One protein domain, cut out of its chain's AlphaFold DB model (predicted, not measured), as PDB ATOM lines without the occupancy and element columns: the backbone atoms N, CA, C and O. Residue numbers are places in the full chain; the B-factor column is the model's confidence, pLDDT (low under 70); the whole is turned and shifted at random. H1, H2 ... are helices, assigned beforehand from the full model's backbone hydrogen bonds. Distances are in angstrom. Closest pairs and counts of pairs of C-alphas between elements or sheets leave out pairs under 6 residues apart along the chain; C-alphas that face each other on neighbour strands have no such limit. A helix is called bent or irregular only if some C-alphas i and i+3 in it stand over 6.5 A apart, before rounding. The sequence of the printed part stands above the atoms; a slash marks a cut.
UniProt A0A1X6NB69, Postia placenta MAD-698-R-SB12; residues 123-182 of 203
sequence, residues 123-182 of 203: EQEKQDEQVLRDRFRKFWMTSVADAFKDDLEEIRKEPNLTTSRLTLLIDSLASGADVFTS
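Overview. This is residues 123 to 182 of the 203 residues of a protein of Postia placenta MAD-698-R-SB12 (UniProt A0A1X6NB69). The model is a wide open hook of three helices: the long helix H1 makes one arm, the short helix H2 carries it onward at a bend, and after the turn of residues 158 to 162 the helix H3 folds back as the second arm. The space between the arms is empty, and H1 and H3 have no contact. The printed part has 60 residues, with three named helices in the order H1, H2, H3 and no named strand; the class is all helix. It is extended, with a radius of gyration of the C-alphas of 16.7 A, and its outline is flat, with spans of 52 by 27 by 15 A.

Along the chain. H1, residues 123 to 147, begins at C-alpha 123 at (-49.666, -6.199, 36.909) and is 36.0 A long from first to last C-alpha. H2, residues 149 to 157, is 12.7 A long. H3, residues 163 to 182, runs 27.9 A from C-alpha 163 at (-8.553, -18.107, 55.634) to C-alpha 182 at (-21.613, -1.242, 37.706).

Arrangement. H1 and H2 meet only through their link, the single residue Phe 148. H2 and H3 are apart, with no C-alpha of the one within 8 A of the other. H1 and H3 are apart by the same test. In H1 and H2 every O i to N i+4 pair is within hydrogen-bond range; in H3 14 of 16 are. No helix is bent.

Size, cuts and confidence. The C-alphas farthest apart, of Glu 123 and Pro 159, are separated by 53.0 A. Residues 123 to 154 and residues 170 to 182 stand free. Both links are tight, and the printed part has no cut. The mean pLDDT of the printed part is 89.0; residues 180 to 182, in H3, are under 70.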
ATOM      1  N   GLU A 123     -50.256  -5.823  35.608       79.44
ATOM      2  CA  GLU A 123     -49.666  -6.199  36.909       79.44
ATOM      3  C   GLU A 123     -49.556  -7.725  37.091       79.44
ATOM      4  O   GLU A 123     -48.662  -8.214  37.775       79.44
ATOM      5  N   GLN A 124     -50.426  -8.484  36.421       78.56
ATOM      6  CA  GLN A 124     -50.405  -9.940  36.414       78.56
ATOM      7  C   GLN A 124     -49.241 -10.517  35.587       78.56
ATOM      8  O   GLN A 124     -48.572 -11.435  36.049       78.56
ATOM      9  N   GLU A 125     -48.930  -9.941  34.424       81.62
ATOM     10  CA  GLU A 125     -47.769 -10.354  33.617       81.62
ATOM     11  C   GLU A 125     -46.447 -10.060  34.329       81.62
ATOM     12  O   GLU A 125     -45.538 -10.883  34.280       81.62
ATOM     13  N   LYS A 126     -46.348  -8.945  35.068       83.06
ATOM     14  CA  LYS A 126     -45.156  -8.648  35.883       83.06
ATOM     15  C   LYS A 126     -44.934  -9.691  36.981       83.06
ATOM     16  O   LYS A 126     -43.792 -10.052  37.262       83.06
ATOM     17  N   GLN A 127     -46.007 -10.175  37.609       84.62
ATOM     18  CA  GLN A 127     -45.921 -11.235  38.618       84.62
ATOM     19  C   GLN A 127     -45.515 -12.572  37.991       84.62
ATOM     20  O   GLN A 127     -44.613 -13.236  38.502       84.62
ATOM     21  N   ASP A 128     -46.126 -12.943  36.865       86.31
ATOM     22  CA  ASP A 128     -45.776 -14.171  36.145       86.31
ATOM     23  C   ASP A 128     -44.317 -14.141  35.660       86.31
ATOM     24  O   ASP A 128     -43.595 -15.137  35.775       86.31
ATOM     25  N   GLU A 129     -43.839 -12.984  35.199       85.62
ATOM     26  CA  GLU A 129     -42.451 -12.789  34.800       85.62
ATOM     27  C   GLU A 129     -41.487 -12.903  35.987       85.62
ATOM     28  O   GLU A 129     -40.460 -13.575  35.880       85.62
ATOM     29  N   GLN A 130     -41.818 -12.320  37.143       88.25
ATOM     30  CA  GLN A 130     -41.020 -12.482  38.363       88.25
ATOM     31  C   GLN A 130     -40.912 -13.952  38.768       88.25
ATOM     32  O   GLN A 130     -39.810 -14.443  39.013       88.25
ATOM     33  N   VAL A 131     -42.023 -14.695  38.739       91.62
ATOM     34  CA  VAL A 131     -42.018 -16.135  39.030       91.62
ATOM     35  C   VAL A 131     -41.128 -16.893  38.041       91.62
ATOM     36  O   VAL A 131     -40.412 -17.822  38.432       91.62
ATOM     37  N   LEU A 132     -41.140 -16.515  36.762       92.12
ATOM     38  CA  LEU A 132     -40.289 -17.131  35.747       92.12
ATOM     39  C   LEU A 132     -38.807 -16.806  35.977       92.12
ATOM     40  O   LEU A 132     -37.967 -17.710  35.937       92.12
ATOM     41  N   ARG A 133     -38.495 -15.546  36.295       90.12
ATOM     42  CA  ARG A 133     -37.149 -15.076  36.648       90.12
ATOM     43  C   ARG A 133     -36.621 -15.797  37.887       90.12
ATOM     44  O   ARG A 133     -35.467 -16.220  37.884       90.12
ATOM     45  N   ASP A 134     -37.451 -16.019  38.899       94.06
ATOM     46  CA  ASP A 134     -37.064 -16.732  40.119       94.06
ATOM     47  C   ASP A 134     -36.793 -18.213  39.858       94.06
ATOM     48  O   ASP A 134     -35.789 -18.766  40.322       94.06
ATOM     49  N   ARG A 135     -37.649 -18.868  39.063       95.31
ATOM     50  CA  ARG A 135     -37.435 -20.260  38.638       95.31
ATOM     51  C   ARG A 135     -36.151 -20.396  37.840       95.31
ATOM     52  O   ARG A 135     -35.373 -21.312  38.109       95.31
ATOM     53  N   PHE A 136     -35.912 -19.478  36.907       95.25
ATOM     54  CA  PHE A 136     -34.670 -19.452  36.154       95.25
ATOM     55  C   PHE A 136     -33.479 -19.236  37.083       95.25
ATOM     56  O   PHE A 136     -32.535 -20.016  37.042       95.25
ATOM     57  N   ARG A 137     -33.513 -18.211  37.943       94.56
ATOM     58  CA  ARG A 137     -32.411 -17.883  38.855       94.56
ATOM     59  C   ARG A 137     -32.062 -19.086  39.717       94.56
ATOM     60  O   ARG A 137     -30.892 -19.435  39.830       94.56
ATOM     61  N   LYS A 138     -33.073 -19.757  40.270       96.81
ATOM     62  CA  LYS A 138     -32.901 -20.982  41.049       96.81
ATOM     63  C   LYS A 138     -32.269 -22.097  40.221       96.81
ATOM     64  O   LYS A 138     -31.311 -22.718  40.678       96.81
ATOM     65  N   PHE A 139     -32.790 -22.355  39.023       96.88
ATOM     66  CA  PHE A 139     -32.257 -23.381  38.129       96.88
ATOM     67  C   PHE A 139     -30.799 -23.095  37.751       96.88
ATOM     68  O   PHE A 139     -29.944 -23.962  37.900       96.88
ATOM     69  N   TRP A 140     -30.502 -21.865  37.335       96.06
ATOM     70  CA  TRP A 140     -29.172 -21.449  36.917       96.06
ATOM     71  C   TRP A 140     -28.174 -21.496  38.073       96.06
ATOM     72  O   TRP A 140     -27.127 -22.112  37.927       96.06
ATOM     73  N   MET A 141     -28.522 -20.963  39.249       94.19
ATOM     74  CA  MET A 141     -27.685 -21.075  40.453       94.19
ATOM     75  C   MET A 141     -27.405 -22.527  40.831       94.19
ATOM     76  O   MET A 141     -26.271 -22.864  41.157       94.19
ATOM     77  N   THR A 142     -28.415 -23.396  40.747       96.81
ATOM     78  CA  THR A 142     -28.235 -24.826  41.033       96.81
ATOM     79  C   THR A 142     -27.310 -25.473  40.001       96.81
ATOM     80  O   THR A 142     -26.401 -26.199  40.379       96.81
ATOM     81  N   SER A 143     -27.492 -25.176  38.711       96.88
ATOM     82  CA  SER A 143     -26.642 -25.702  37.637       96.88
ATOM     83  C   SER A 143     -25.199 -25.206  37.733       96.88
ATOM     84  O   SER A 143     -24.280 -25.973  37.462       96.88
ATOM     85  N   VAL A 144     -24.990 -23.942  38.110       94.19
ATOM     86  CA  VAL A 144     -23.659 -23.375  38.355       94.19
ATOM     87  C   VAL A 144     -23.024 -24.072  39.557       94.19
ATOM     88  O   VAL A 144     -21.900 -24.548  39.456       94.19
ATOM     89  N   ALA A 145     -23.749 -24.209  40.669       94.69
ATOM     90  CA  ALA A 145     -23.243 -24.892  41.856       94.69
ATOM     91  C   ALA A 145     -22.877 -26.362  41.589       94.69
ATOM     92  O   ALA A 145     -21.863 -26.830  42.097       94.69
ATOM     93  N   ASP A 146     -23.668 -27.073  40.779       97.12
ATOM     94  CA  ASP A 146     -23.394 -28.466  40.412       97.12
ATOM     95  C   ASP A 146     -22.144 -28.583  39.525       97.12
ATOM     96  O   ASP A 146     -21.286 -29.425  39.772       97.12
ATOM     97  N   ALA A 147     -21.969 -27.672  38.561       96.06
ATOM     98  CA  ALA A 147     -20.782 -27.638  37.704       96.06
ATOM     99  C   ALA A 147     -19.480 -27.332  38.471       96.06
ATOM    100  O   ALA A 147     -18.425 -27.829  38.091       96.06
ATOM    101  N   PHE A 148     -19.549 -26.538  39.545       94.75
ATOM    102  CA  PHE A 148     -18.396 -26.197  40.391       94.75
ATOM    103  C   PHE A 148     -18.233 -27.109  41.613       94.75
ATOM    104  O   PHE A 148     -17.337 -26.887  42.426       94.75
ATOM    105  N   LYS A 149     -19.080 -28.127  41.786       95.62
ATOM    106  CA  LYS A 149     -19.060 -28.978  42.979       95.62
ATOM    107  C   LYS A 149     -17.702 -29.657  43.189       95.62
ATOM    108  O   LYS A 149     -17.169 -29.602  44.295       95.62
ATOM    109  N   ASP A 150     -17.151 -30.256  42.137       96.12
ATOM    110  CA  ASP A 150     -15.876 -30.979  42.205       96.12
ATOM    111  C   ASP A 150     -14.705 -30.019  42.473       96.12
ATOM    112  O   ASP A 150     -13.886 -30.291  43.351       96.12
ATOM    113  N   ASP A 151     -14.685 -28.851  41.819       92.88
ATOM    114  CA  ASP A 151     -13.701 -27.787  42.070       92.88
ATOM    115  C   ASP A 151     -13.765 -27.302  43.529       92.88
ATOM    116  O   ASP A 151     -12.735 -27.117  44.179       92.88
ATOM    117  N   LEU A 152     -14.972 -27.142  44.090       89.94
ATOM    118  CA  LEU A 152     -15.156 -26.779  45.499       89.94
ATOM    119  C   LEU A 152     -14.650 -27.876  46.450       89.94
ATOM    120  O   LEU A 152     -14.155 -27.575  47.540       89.94
ATOM    121  N   GLU A 153     -14.770 -29.148  46.072       92.06
ATOM    122  CA  GLU A 153     -14.182 -30.259  46.821       92.06
ATOM    123  C   GLU A 153     -12.653 -30.314  46.685       92.06
ATOM    124  O   GLU A 153     -11.980 -30.694  47.645       92.06
ATOM    125  N   GLU A 154     -12.091 -29.921  45.540       93.38
ATOM    126  CA  GLU A 154     -10.646 -29.841  45.307       93.38
ATOM    127  C   GLU A 154     -10.003 -28.732  46.143       93.38
ATOM    128  O   GLU A 154      -9.096 -29.010  46.932       93.38
ATOM    129  N   ILE A 155     -10.540 -27.509  46.093       88.12
ATOM    130  CA  ILE A 155     -10.015 -26.394  46.898       88.12
ATOM    131  C   ILE A 155     -10.135 -26.665  48.404       88.12
ATOM    132  O   ILE A 155      -9.319 -26.187  49.187       88.12
ATOM    133  N   ARG A 156     -11.121 -27.467  48.834       85.75
ATOM    134  CA  ARG A 156     -11.264 -27.895  50.236       85.75
ATOM    135  C   ARG A 156     -10.198 -28.893  50.671       85.75
ATOM    136  O   ARG A 156      -9.892 -28.965  51.859       85.75
ATOM    137  N   LYS A 157      -9.665 -29.682  49.738       93.31
ATOM    138  CA  LYS A 157      -8.583 -30.639  50.000       93.31
ATOM    139  C   LYS A 157      -7.220 -29.955  50.015       93.31
ATOM    140  O   LYS A 157      -6.281 -30.538  50.552       93.31
ATOM    141  N   GLU A 158      -7.095 -28.744  49.465       89.81
ATOM    142  CA  GLU A 158      -5.839 -28.000  49.495       89.81
ATOM    143  C   GLU A 158      -5.476 -27.570  50.928       89.81
ATOM    144  O   GLU A 158      -6.111 -26.679  51.497       89.81
ATOM    145  N   PRO A 159      -4.386 -28.101  51.513       84.62
ATOM    146  CA  PRO A 159      -3.967 -27.729  52.866       84.62
ATOM    147  C   PRO A 159      -3.447 -26.282  52.958       84.62
ATOM    148  O   PRO A 159      -3.241 -25.766  54.052       84.62
ATOM    149  N   ASN A 160      -3.234 -25.621  51.814       84.69
ATOM    150  CA  ASN A 160      -2.704 -24.261  51.711       84.69
ATOM    151  C   ASN A 160      -3.793 -23.202  51.465       84.69
ATOM    152  O   ASN A 160      -3.468 -22.036  51.212       84.69
ATOM    153  N   LEU A 161      -5.077 -23.576  51.511       87.94
ATOM    154  CA  LEU A 161      -6.182 -22.623  51.447       87.94
ATOM    155  C   LEU A 161      -6.437 -22.025  52.840       87.94
ATOM    156  O   LEU A 161      -7.413 -22.335  53.519       87.94
ATOM    157  N   THR A 162      -5.515 -21.176  53.295       91.12
ATOM    158  CA  THR A 162      -5.676 -20.433  54.552       91.12
ATOM    159  C   THR A 162      -6.850 -19.457  54.452       91.12
ATOM    160  O   THR A 162      -7.181 -18.968  53.369       91.12
ATOM    161  N   THR A 163      -7.453 -19.089  55.584       90.88
ATOM    162  CA  THR A 163      -8.553 -18.107  55.634       90.88
ATOM    163  C   THR A 163      -8.191 -16.780  54.956       90.88
ATOM    164  O   THR A 163      -9.022 -16.192  54.272       90.88
ATOM    165  N   SER A 164      -6.937 -16.332  55.078       93.81
ATOM    166  CA  SER A 164      -6.428 -15.128  54.404       93.81
ATOM    167  C   SER A 164      -6.405 -15.250  52.876       93.81
ATOM    168  O   SER A 164      -6.692 -14.289  52.171       93.81
ATOM    169  N   ARG A 165      -6.085 -16.432  52.341       89.75
ATOM    170  CA  ARG A 165      -6.097 -16.678  50.895       89.75
ATOM    171  C   ARG A 165      -7.522 -16.814  50.373       89.75
ATOM    172  O   ARG A 165      -7.821 -16.277  49.315       89.75
ATOM    173  N   LEU A 166      -8.392 -17.497  51.120       90.69
ATOM    174  CA  LEU A 166      -9.809 -17.630  50.781       90.69
ATOM    175  C   LEU A 166     -10.502 -16.264  50.733       90.69
ATOM    176  O   LEU A 166     -11.191 -15.977  49.764       90.69
ATOM    177  N   THR A 167     -10.284 -15.415  51.739       94.00
ATOM    178  CA  THR A 167     -10.839 -14.048  51.778       94.00
ATOM    179  C   THR A 167     -10.363 -13.213  50.593       94.00
ATOM    180  O   THR A 167     -11.195 -12.672  49.878       94.00
ATOM    181  N   LEU A 168      -9.062 -13.213  50.286       93.31
ATOM    182  CA  LEU A 168      -8.532 -12.505  49.113       93.31
ATOM    183  C   LEU A 168      -9.113 -13.026  47.786       93.31
ATOM    184  O   LEU A 168      -9.328 -12.255  46.851       93.31
ATOM    185  N   LEU A 169      -9.369 -14.332  47.691       90.38
ATOM    186  CA  LEU A 169      -9.969 -14.955  46.511       90.38
ATOM    187  C   LEU A 169     -11.448 -14.563  46.370       90.38
ATOM    188  O   LEU A 169     -11.879 -14.234  45.268       90.38
ATOM    189  N   ILE A 170     -12.191 -14.523  47.480       91.38
ATOM    190  CA  ILE A 170     -13.571 -14.018  47.529       91.38
ATOM    191  C   ILE A 170     -13.611 -12.540  47.118       91.38
ATOM    192  O   ILE A 170     -14.372 -12.200  46.218       91.38
ATOM    193  N   ASP A 171     -12.759 -11.690  47.695       94.06
ATOM    194  CA  ASP A 171     -12.719 -10.252  47.390       94.06
ATOM    195  C   ASP A 171     -12.345  -9.991  45.925       94.06
ATOM    196  O   ASP A 171     -12.934  -9.134  45.270       94.06
ATOM    197  N   SER A 172     -11.410 -10.772  45.371       94.44
ATOM    198  CA  SER A 172     -11.024 -10.672  43.957       94.44
ATOM    199  C   SER A 172     -12.167 -11.074  43.017       94.44
ATOM    200  O   SER A 172     -12.365 -10.438  41.982       94.44
ATOM    201  N   LEU A 173     -12.932 -12.119  43.364       89.62
ATOM    202  CA  LEU A 173     -14.100 -12.551  42.587       89.62
ATOM    203  C   LEU A 173     -15.253 -11.548  42.691       89.62
ATOM    204  O   LEU A 173     -15.862 -11.216  41.675       89.62
ATOM    205  N   ALA A 174     -15.525 -11.043  43.895       88.94
ATOM    206  CA  ALA A 174     -16.550 -10.034  44.134       88.94
ATOM    207  C   ALA A 174     -16.230  -8.731  43.385       88.94
ATOM    208  O   ALA A 174     -17.059  -8.244  42.620       88.94
ATOM    209  N   SER A 175     -14.991  -8.238  43.493       90.38
ATOM    210  CA  SER A 175     -14.534  -7.040  42.777       90.38
ATOM    211  C   SER A 175     -14.593  -7.202  41.253       90.38
ATOM    212  O   SER A 175     -14.865  -6.240  40.536       90.38
ATOM    213  N   GLY A 176     -14.385  -8.419  40.739       83.81
ATOM    214  CA  GLY A 176     -14.558  -8.719  39.317       83.81
ATOM    215  C   GLY A 176     -16.019  -8.676  38.857       83.81
ATOM    216  O   GLY A 176     -16.287  -8.220  37.745       83.81
ATOM    217  N   ALA A 177     -16.965  -9.113  39.697       81.25
ATOM    218  CA  ALA A 177     -18.395  -9.063  39.387       81.25
ATOM    219  C   ALA A 177     -18.907  -7.617  39.279       81.25
ATOM    220  O   ALA A 177     -19.691  -7.310  38.375       81.25
ATOM    221  N   ASP A 178     -18.391  -6.718  40.123       75.50
ATOM    222  CA  ASP A 178     -18.767  -5.303  40.124       75.50
ATOM    223  C   ASP A 178     -18.454  -4.587  38.806       75.50
ATOM    224  O   ASP A 178     -19.171  -3.665  38.424       75.50
ATOM    225  N   VAL A 179     -17.448  -5.020  38.043       76.25
ATOM    226  CA  VAL A 179     -17.122  -4.419  36.734       76.25
ATOM    227  C   VAL A 179     -18.257  -4.611  35.723       76.25
ATOM    228  O   VAL A 179     -18.522  -3.729  34.904       76.25
ATOM    229  N   PHE A 180     -18.953  -5.744  35.791       68.88
ATOM    230  CA  PHE A 180     -20.048  -6.055  34.874       68.88
ATOM    231  C   PHE A 180     -21.379  -5.471  35.365       68.88
ATOM    232  O   PHE A 180     -22.175  -4.991  34.556       68.88
ATOM    233  N   THR A 181     -21.603  -5.427  36.681       66.94
ATOM    234  CA  THR A 181     -22.842  -4.898  37.278       66.94
ATOM    235  C   THR A 181     -22.845  -3.373  37.422       66.94
ATOM    236  O   THR A 181     -23.908  -2.768  37.321       66.94
ATOM    237  N   SER A 182     -21.692  -2.711  37.563       56.75
ATOM    238  CA  SER A 182     -21.613  -1.242  37.706       56.75
ATOM    239  C   SER A 182     -22.075  -0.488  36.456       56.75
ATOM    240  O   SER A 182     -22.540   0.646  36.549       56.75
TER     241      SER A 182